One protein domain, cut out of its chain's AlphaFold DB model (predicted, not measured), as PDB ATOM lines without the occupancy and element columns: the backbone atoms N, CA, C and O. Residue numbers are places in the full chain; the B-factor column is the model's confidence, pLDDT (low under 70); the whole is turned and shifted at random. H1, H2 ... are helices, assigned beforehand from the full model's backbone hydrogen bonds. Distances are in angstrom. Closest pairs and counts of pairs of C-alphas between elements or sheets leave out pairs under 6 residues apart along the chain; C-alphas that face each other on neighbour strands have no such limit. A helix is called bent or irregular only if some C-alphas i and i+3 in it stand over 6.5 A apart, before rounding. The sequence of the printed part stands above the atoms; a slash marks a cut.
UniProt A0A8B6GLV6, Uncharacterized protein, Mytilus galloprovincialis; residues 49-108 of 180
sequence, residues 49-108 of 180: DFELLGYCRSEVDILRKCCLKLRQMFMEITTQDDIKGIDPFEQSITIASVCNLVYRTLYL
ATOM      1  N   ASP A  49     -55.428  44.721  31.589       93.88
ATOM      2  CA  ASP A  49     -53.965  44.768  31.604       93.88
ATOM      3  C   ASP A  49     -53.428  44.410  32.993       93.88
ATOM      4  O   ASP A  49     -52.465  43.646  33.120       93.88
ATOM      5  N   PHE A  50     -54.080  44.918  34.043       92.81
ATOM      6  CA  PHE A  50     -53.738  44.588  35.424       92.81
ATOM      7  C   PHE A  50     -53.943  43.096  35.727       92.81
ATOM      8  O   PHE A  50     -53.038  42.436  36.252       92.81
ATOM      9  N   GLU A  51     -55.103  42.555  35.357       93.56
ATOM     10  CA  GLU A  51     -55.478  41.164  35.630       93.56
ATOM     11  C   GLU A  51     -54.617  40.173  34.838       93.56
ATOM     12  O   GLU A  51     -54.097  39.204  35.400       93.56
ATOM     13  N   LEU A  52     -54.365  40.449  33.553       95.50
ATOM     14  CA  LEU A  52     -53.494  39.619  32.721       95.50
ATOM     15  C   LEU A  52     -52.058  39.598  33.259       95.50
ATOM     16  O   LEU A  52     -51.433  38.537  33.334       95.50
ATOM     17  N   LEU A  53     -51.531  40.749  33.686       96.81
ATOM     18  CA  LEU A  53     -50.200  40.824  34.283       96.81
ATOM     19  C   LEU A  53     -50.121  40.036  35.599       96.81
ATOM     20  O   LEU A  53     -49.127  39.341  35.842       96.81
ATOM     21  N   GLY A  54     -51.150  40.136  36.445       97.06
ATOM     22  CA  GLY A  54     -51.265  39.362  37.682       97.06
ATOM     23  C   GLY A  54     -51.267  37.857  37.416       97.06
ATOM     24  O   GLY A  54     -50.482  37.116  38.018       97.06
ATOM     25  N   TYR A  55     -52.074  37.426  36.448       96.44
ATOM     26  CA  TYR A  55     -52.154  36.040  35.999       96.44
ATOM     27  C   TYR A  55     -50.802  35.509  35.508       96.44
ATOM     28  O   TYR A  55     -50.304  34.521  36.046       96.44
ATOM     29  N   CYS A  56     -50.151  36.192  34.560       97.81
ATOM     30  CA  CYS A  56     -48.877  35.730  34.000       97.81
ATOM     31  C   CYS A  56     -47.777  35.617  35.067       97.81
ATOM     32  O   CYS A  56     -46.979  34.678  35.050       97.81
ATOM     33  N   ARG A  57     -47.728  36.552  36.026       98.00
ATOM     34  CA  ARG A  57     -46.784  36.481  37.156       98.00
ATOM     35  C   ARG A  57     -47.053  35.267  38.041       98.00
ATOM     36  O   ARG A  57     -46.105  34.589  38.435       98.00
ATOM     37  N   SER A  58     -48.324  35.001  38.335       98.06
ATOM     38  CA  SER A  58     -48.745  33.838  39.115       98.06
ATOM     39  C   SER A  58     -48.373  32.529  38.416       98.06
ATOM     40  O   SER A  58     -47.746  31.667  39.030       98.06
ATOM     41  N   GLU A  59     -48.656  32.398  37.116       97.88
ATOM     42  CA  GLU A  59     -48.311  31.200  36.343       97.88
ATOM     43  C   GLU A  59     -46.811  30.907  36.354       97.88
ATOM     44  O   GLU A  59     -46.397  29.783  36.645       97.88
ATOM     45  N   VAL A  60     -45.980  31.918  36.085       98.12
ATOM     46  CA  VAL A  60     -44.523  31.749  36.089       98.12
ATOM     47  C   VAL A  60     -44.018  31.379  37.484       98.12
ATOM     48  O   VAL A  60     -43.129  30.535  37.609       98.12
ATOM     49  N   ASP A  61     -44.582  31.959  38.546       98.31
ATOM     50  CA  ASP A  61     -44.199  31.617  39.915       98.31
ATOM     51  C   ASP A  61     -44.599  30.183  40.294       98.31
ATOM     52  O   ASP A  61     -43.796  29.462  40.893       98.31
ATOM     53  N   ILE A  62     -45.795  29.736  39.898       98.38
ATOM     54  CA  ILE A  62     -46.254  28.354  40.085       98.38
ATOM     55  C   ILE A  62     -45.328  27.393  39.339       98.38
ATOM     56  O   ILE A  62     -44.798  26.463  39.951       98.38
ATOM     57  N   LEU A  63     -45.059  27.644  38.055       97.75
ATOM     58  CA  LEU A  63     -44.161  26.815  37.248       97.75
ATOM     59  C   LEU A  63     -42.763  26.744  37.868       97.75
ATOM     60  O   LEU A  63     -42.215  25.655  38.039       97.75
ATOM     61  N   ARG A  64     -42.211  27.884  38.299       97.81
ATOM     62  CA  ARG A  64     -40.917  27.950  38.989       97.81
ATOM     63  C   ARG A  64     -40.911  27.099  40.258       97.81
ATOM     64  O   ARG A  64     -39.985  26.311  40.451       97.81
ATOM     65  N   LYS A  65     -41.924  27.233  41.119       98.44
ATOM     66  CA  LYS A  65     -42.050  26.453  42.364       98.44
ATOM     67  C   LYS A  65     -42.144  24.955  42.078       98.44
ATOM     68  O   LYS A  65     -41.436  24.175  42.716       98.44
ATOM     69  N   CYS A  66     -42.951  24.556  41.096       97.75
ATOM     70  CA  CYS A  66     -43.074  23.165  40.665       97.75
ATOM     71  C   CYS A  66     -41.742  22.610  40.145       97.75
ATOM     72  O   CYS A  66     -41.325  21.539  40.581       97.75
ATOM     73  N   CYS A  67     -41.033  23.344  39.283       96.38
ATOM     74  CA  CYS A  67     -39.723  22.934  38.773       96.38
ATOM     75  C   CYS A  67     -38.685  22.800  39.892       96.38
ATOM     76  O   CYS A  67     -37.957  21.812  39.933       96.38
ATOM     77  N   LEU A  68     -38.633  23.747  40.834       97.25
ATOM     78  CA  LEU A  68     -37.723  23.667  41.980       97.25
ATOM     79  C   LEU A  68     -38.033  22.456  42.864       97.25
ATOM     80  O   LEU A  68     -37.108  21.754  43.274       97.25
ATOM     81  N   LYS A  69     -39.318  22.170  43.112       97.94
ATOM     82  CA  LYS A  69     -39.719  20.997  43.893       97.94
ATOM     83  C   LYS A  69     -39.393  19.691  43.169       97.94
ATOM     84  O   LYS A  69     -38.875  18.773  43.796       97.94
ATOM     85  N   LEU A  70     -39.634  19.628  41.860       95.69
ATOM     86  CA  LEU A  70     -39.266  18.490  41.017       95.69
ATOM     87  C   LEU A  70     -37.756  18.238  41.070       95.69
ATOM     88  O   LEU A  70     -37.333  17.114  41.330       95.69
ATOM     89  N   ARG A  71     -36.948  19.291  40.883       96.06
ATOM     90  CA  ARG A  71     -35.484  19.230  40.974       96.06
ATOM     91  C   ARG A  71     -35.036  18.683  42.318       96.06
ATOM     92  O   ARG A  71     -34.247  17.748  42.353       96.06
ATOM     93  N   GLN A  72     -35.559  19.254  43.402       96.94
ATOM     94  CA  GLN A  72     -35.250  18.820  44.757       96.94
ATOM     95  C   GLN A  72     -35.537  17.324  44.925       96.94
ATOM     96  O   GLN A  72     -34.646  16.580  45.317       96.94
ATOM     97  N   MET A  73     -36.745  16.880  44.567       96.69
ATOM     98  CA  MET A  73     -37.140  15.479  44.708       96.69
ATOM     99  C   MET A  73     -36.252  14.545  43.887       96.69
ATOM    100  O   MET A  73     -35.807  13.535  44.413       96.69
ATOM    101  N   PHE A  74     -35.957  14.875  42.624       95.31
ATOM    102  CA  PHE A  74     -35.067  14.057  41.797       95.31
ATOM    103  C   PHE A  74     -33.671  13.951  42.402       95.31
ATOM    104  O   PHE A  74     -33.168  12.841  42.556       95.31
ATOM    105  N   MET A  75     -33.067  15.075  42.788       95.38
ATOM    106  CA  MET A  75     -31.744  15.084  43.409       95.38
ATOM    107  C   MET A  75     -31.731  14.240  44.689       95.38
ATOM    108  O   MET A  75     -30.831  13.427  44.865       95.38
ATOM    109  N   GLU A  76     -32.743  14.383  45.549       96.12
ATOM    110  CA  GLU A  76     -32.866  13.632  46.804       96.12
ATOM    111  C   GLU A  76     -33.001  12.122  46.568       96.12
ATOM    112  O   GLU A  76     -32.223  11.353  47.125       96.12
ATOM    113  N   ILE A  77     -33.936  11.679  45.718       95.12
ATOM    114  CA  ILE A  77     -34.208  10.240  45.527       95.12
ATOM    115  C   ILE A  77     -33.134   9.512  44.711       95.12
ATOM    116  O   ILE A  77     -33.069   8.285  44.746       95.12
ATOM    117  N   THR A  78     -32.342  10.240  43.922       95.19
ATOM    118  CA  THR A  78     -31.310   9.654  43.047       95.19
ATOM    119  C   THR A  78     -29.904   9.761  43.623       95.19
ATOM    120  O   THR A  78     -28.982   9.180  43.055       95.19
ATOM    121  N   THR A  79     -29.727  10.479  44.735       95.88
ATOM    122  CA  THR A  79     -28.454  10.491  45.460       95.88
ATOM    123  C   THR A  79     -28.257   9.141  46.152       95.88
ATOM    124  O   THR A  79     -29.127   8.685  46.892       95.88
ATOM    125  N   GLN A  80     -27.112   8.506  45.911       89.81
ATOM    126  CA  GLN A  80     -26.648   7.293  46.596       89.81
ATOM    127  C   GLN A  80     -25.215   7.527  47.100       89.81
ATOM    128  O   GLN A  80     -24.592   8.498  46.676       89.81
ATOM    129  N   ASP A  81     -24.692   6.665  47.981       87.00
ATOM    130  CA  ASP A  81     -23.420   6.884  48.703       87.00
ATOM    131  C   ASP A  81     -22.257   7.351  47.799       87.00
ATOM    132  O   ASP A  81     -21.531   8.276  48.161       87.00
ATOM    133  N   ASP A  82     -22.149   6.792  46.590       88.56
ATOM    134  CA  ASP A  82     -21.104   7.124  45.609       88.56
ATOM    135  C   ASP A  82     -21.626   7.861  44.356       88.56
ATOM    136  O   ASP A  82     -20.869   8.127  43.418       88.56
ATOM    137  N   ILE A  83     -22.923   8.192  44.296       86.31
ATOM    138  CA  ILE A  83     -23.564   8.786  43.114       86.31
ATOM    139  C   ILE A  83     -24.229  10.106  43.495       86.31
ATOM    140  O   ILE A  83     -25.220  10.148  44.226       86.31
ATOM    141  N   LYS A  84     -23.714  11.204  42.933       91.19
ATOM    142  CA  LYS A  84     -24.358  12.519  43.024       91.19
ATOM    143  C   LYS A  84     -25.766  12.440  42.424       91.19
ATOM    144  O   LYS A  84     -25.931  11.916  41.324       91.19
ATOM    145  N   GLY A  85     -26.745  13.029  43.113       94.31
ATOM    146  CA  GLY A  85     -28.108  13.161  42.603       94.31
ATOM    147  C   GLY A  85     -28.160  13.712  41.177       94.31
ATOM    148  O   GLY A  85     -27.391  14.602  40.799       94.31
ATOM    149  N   ILE A  86     -29.072  13.154  40.390       94.56
ATOM    150  CA  ILE A  86     -29.303  13.491  38.990       94.56
ATOM    151  C   ILE A  86     -30.222  14.707  38.925       94.56
ATOM    152  O   ILE A  86     -31.378  14.656  39.355       94.56
ATOM    153  N   ASP A  87     -29.718  15.790  38.337       95.31
ATOM    154  CA  ASP A  87     -30.499  16.998  38.107       95.31
ATOM    155  C   ASP A  87     -31.392  16.810  36.866       95.31
ATOM    156  O   ASP A  87     -30.874  16.608  35.760       95.31
ATOM    157  N   PRO A  88     -32.730  16.892  37.001       94.94
ATOM    158  CA  PRO A  88     -33.634  16.689  35.876       94.94
ATOM    159  C   PRO A  88     -33.520  17.760  34.788       94.94
ATOM    160  O   PRO A  88     -34.025  17.527  33.693       94.94
ATOM    161  N   PHE A  89     -32.858  18.894  35.056       94.00
ATOM    162  CA  PHE A  89     -32.714  20.010  34.119       94.00
ATOM    163  C   PHE A  89     -31.309  20.147  33.505       94.00
ATOM    164  O   PHE A  89     -31.118  20.995  32.638       94.00
ATOM    165  N   GLU A  90     -30.323  19.343  33.923       91.94
ATOM    166  CA  GLU A  90     -28.936  19.469  33.436       91.94
ATOM    167  C   GLU A  90     -28.716  18.762  32.090       91.94
ATOM    168  O   GLU A  90     -28.119  19.325  31.176       91.94
ATOM    169  N   GLN A  91     -29.209  17.526  31.953       84.62
ATOM    170  CA  GLN A  91     -28.949  16.673  30.779       84.62
ATOM    171  C   GLN A  91     -30.219  16.169  30.087       84.62
ATOM    172  O   GLN A  91     -30.151  15.387  29.141       84.62
ATOM    173  N   SER A  92     -31.393  16.561  30.576       89.50
ATOM    174  CA  SER A  92     -32.677  16.076  30.078       89.50
ATOM    175  C   SER A  92     -33.627  17.233  29.816       89.50
ATOM    176  O   SER A  92     -33.811  18.107  30.650       89.50
ATOM    177  N   ILE A  93     -34.250  17.215  28.637       86.25
ATOM    178  CA  ILE A  93     -35.252  18.211  28.229       86.25
ATOM    179  C   ILE A  93     -36.688  17.770  28.551       86.25
ATOM    180  O   ILE A  93     -37.616  18.569  28.478       86.25
ATOM    181  N   THR A  94     -36.890  16.491  28.889       93.12
ATOM    182  CA  THR A  94     -38.201  15.901  29.194       93.12
ATOM    183  C   THR A  94     -38.127  14.952  30.387       93.12
ATOM    184  O   THR A  94     -37.082  14.355  30.658       93.12
ATOM    185  N   ILE A  95     -39.271  14.743  31.051       93.44
ATOM    186  CA  ILE A  95     -39.411  13.782  32.159       93.44
ATOM    187  C   ILE A  95     -39.003  12.367  31.715       93.44
ATOM    188  O   ILE A  95     -38.265  11.684  32.416       93.44
ATOM    189  N   ALA A  96     -39.405  11.943  30.513       96.06
ATOM    190  CA  ALA A  96     -39.032  10.633  29.980       96.06
ATOM    191  C   ALA A  96     -37.510  10.479  29.814       96.06
ATOM    192  O   ALA A  96     -36.958   9.423  30.127       96.06
ATOM    193  N   SER A  97     -36.823  11.535  29.360       95.12
ATOM    194  CA  SER A  97     -35.365  11.536  29.224       95.12
ATOM    195  C   SER A  97     -34.671  11.381  30.578       95.12
ATOM    196  O   SER A  97     -33.792  10.525  30.700       95.12
ATOM    197  N   VAL A  98     -35.086  12.136  31.606       95.38
ATOM    198  CA  VAL A  98     -34.460  12.019  32.934       95.38
ATOM    199  C   VAL A  98     -34.780  10.675  33.577       95.38
ATOM    200  O   VAL A  98     -33.880  10.049  34.122       95.38
ATOM    201  N   CYS A  99     -36.004  10.156  33.455       95.12
ATOM    202  CA  CYS A  99     -36.335   8.824  33.965       95.12
ATOM    203  C   CYS A  99     -35.480   7.731  33.305       95.12
ATOM    204  O   CYS A  99     -35.011   6.821  33.984       95.12
ATOM    205  N   ASN A 100     -35.224   7.839  31.998       94.00
ATOM    206  CA  ASN A 100     -34.327   6.927  31.291       94.00
ATOM    207  C   ASN A 100     -32.869   7.082  31.761       94.00
ATOM    208  O   ASN A 100     -32.174   6.086  31.945       94.00
ATOM    209  N   LEU A 101     -32.404   8.313  31.997       93.38
ATOM    210  CA  LEU A 101     -31.081   8.560  32.573       93.38
ATOM    211  C   LEU A 101     -30.954   7.922  33.964       93.38
ATOM    212  O   LEU A 101     -30.025   7.157  34.189       93.38
ATOM    213  N   VAL A 102     -31.927   8.151  34.848       94.44
ATOM    214  CA  VAL A 102     -32.004   7.538  36.182       94.44
ATOM    215  C   VAL A 102     -31.970   6.013  36.090       94.44
ATOM    216  O   VAL A 102     -31.188   5.376  36.792       94.44
ATOM    217  N   TYR A 103     -32.760   5.423  35.190       92.94
ATOM    218  CA  TYR A 103     -32.763   3.980  34.962       92.94
ATOM    219  C   TYR A 103     -31.376   3.455  34.572       92.94
ATOM    220  O   TYR A 103     -30.869   2.528  35.201       92.94
ATOM    221  N   ARG A 104     -30.740   4.073  33.571       91.00
ATOM    222  CA  ARG A 104     -29.422   3.649  33.082       91.00
ATOM    223  C   ARG A 104     -28.301   3.845  34.098       91.00
ATOM    224  O   ARG A 104     -27.363   3.060  34.084       91.00
ATOM    225  N   THR A 105     -28.388   4.867  34.946       89.94
ATOM    226  CA  THR A 105     -27.343   5.178  35.931       89.94
ATOM    227  C   THR A 105     -27.477   4.343  37.201       89.94
ATOM    228  O   THR A 105     -26.466   3.897  37.730       89.94
ATOM    229  N   LEU A 106     -28.700   4.129  37.701       91.31
ATOM    230  CA  LEU A 106     -28.916   3.532  39.026       91.31
ATOM    231  C   LEU A 106     -29.406   2.078  38.994       91.31
ATOM    232  O   LEU A 106     -29.224   1.358  39.971       91.31
ATOM    233  N   TYR A 107     -30.065   1.643  37.917       90.69
ATOM    234  CA  TYR A 107     -30.815   0.378  37.917       90.69
ATOM    235  C   TYR A 107     -30.403  -0.596  36.815       90.69
ATOM    236  O   TYR A 107     -30.616  -1.803  36.960       90.69
ATOM    237  N   LEU A 108     -29.836  -0.103  35.714       91.19
ATOM    238  CA  LEU A 108     -29.445  -0.945  34.597       91.19
ATOM    239  C   LEU A 108     -28.195  -1.756  34.947       91.19
ATOM    240  O   LEU A 108     -27.104  -1.211  35.104       91.19
TER     241      LEU A 108
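What this domain is: This is residues 49 to 108 of the 180 residues of an uncharacterized protein of Mytilus galloprovincialis (UniProt A0A8B6GLV6). One long helix, H1, sticks out as a bare arm over residues 49 to 66, and beside its other end a loop folds back and leads into a short second helix, H2, which runs nearly parallel to H1 and the same way. The printed part has 60 residues with two named helices, H1 then H2, and no named strand; its class is all helix. It is only just loose, close to extended, with a radius of gyration of the C-alphas of 15.5 A. The C-alphas span 52 by 20 by 13 A, and the free arm of H1 makes much of that length.

How they stand to each other: H1, residues 49 to 78, stands free over residues 49 to 66. A long link of 16 residues, 79 to 94, joins it to H2, residues 95 to 107. The two helices are close but not clearly touching, with 2 pairs of C-alphas within 8 A. Their closest C-alphas, those of Thr 78 and Val 102, are 7.2 A apart. Their lines stand at a shallow tilt of 12 degrees, and they run the same way. Their centres are 23.1 A apart. In H1 and H2 every O i to N i+4 pair is within hydrogen-bond range.

Where its parts are: H1 begins at C-alpha 49, at (-53.965, 44.768, 31.604), and ends at C-alpha 78, at (-31.310, 9.654, 43.047), 43.3 A from first to last C-alpha. H2 measures 16.9 A and ends at C-alpha 107, at (-30.815, 0.378, 37.917). H2 is neither bent nor irregular, but only just: C-alphas 104 and 107 are 6.0 A apart.

The domain as a whole: The two C-alphas farthest apart, those of Asp 49 and Leu 108, are 52.0 A apart. Without residues 49 to 66 the body of 42 residues spans 25 by 18 by 13 A. The printed part has no cut. The mean pLDDT of the printed part is 94.3, and no printed residue is under 70.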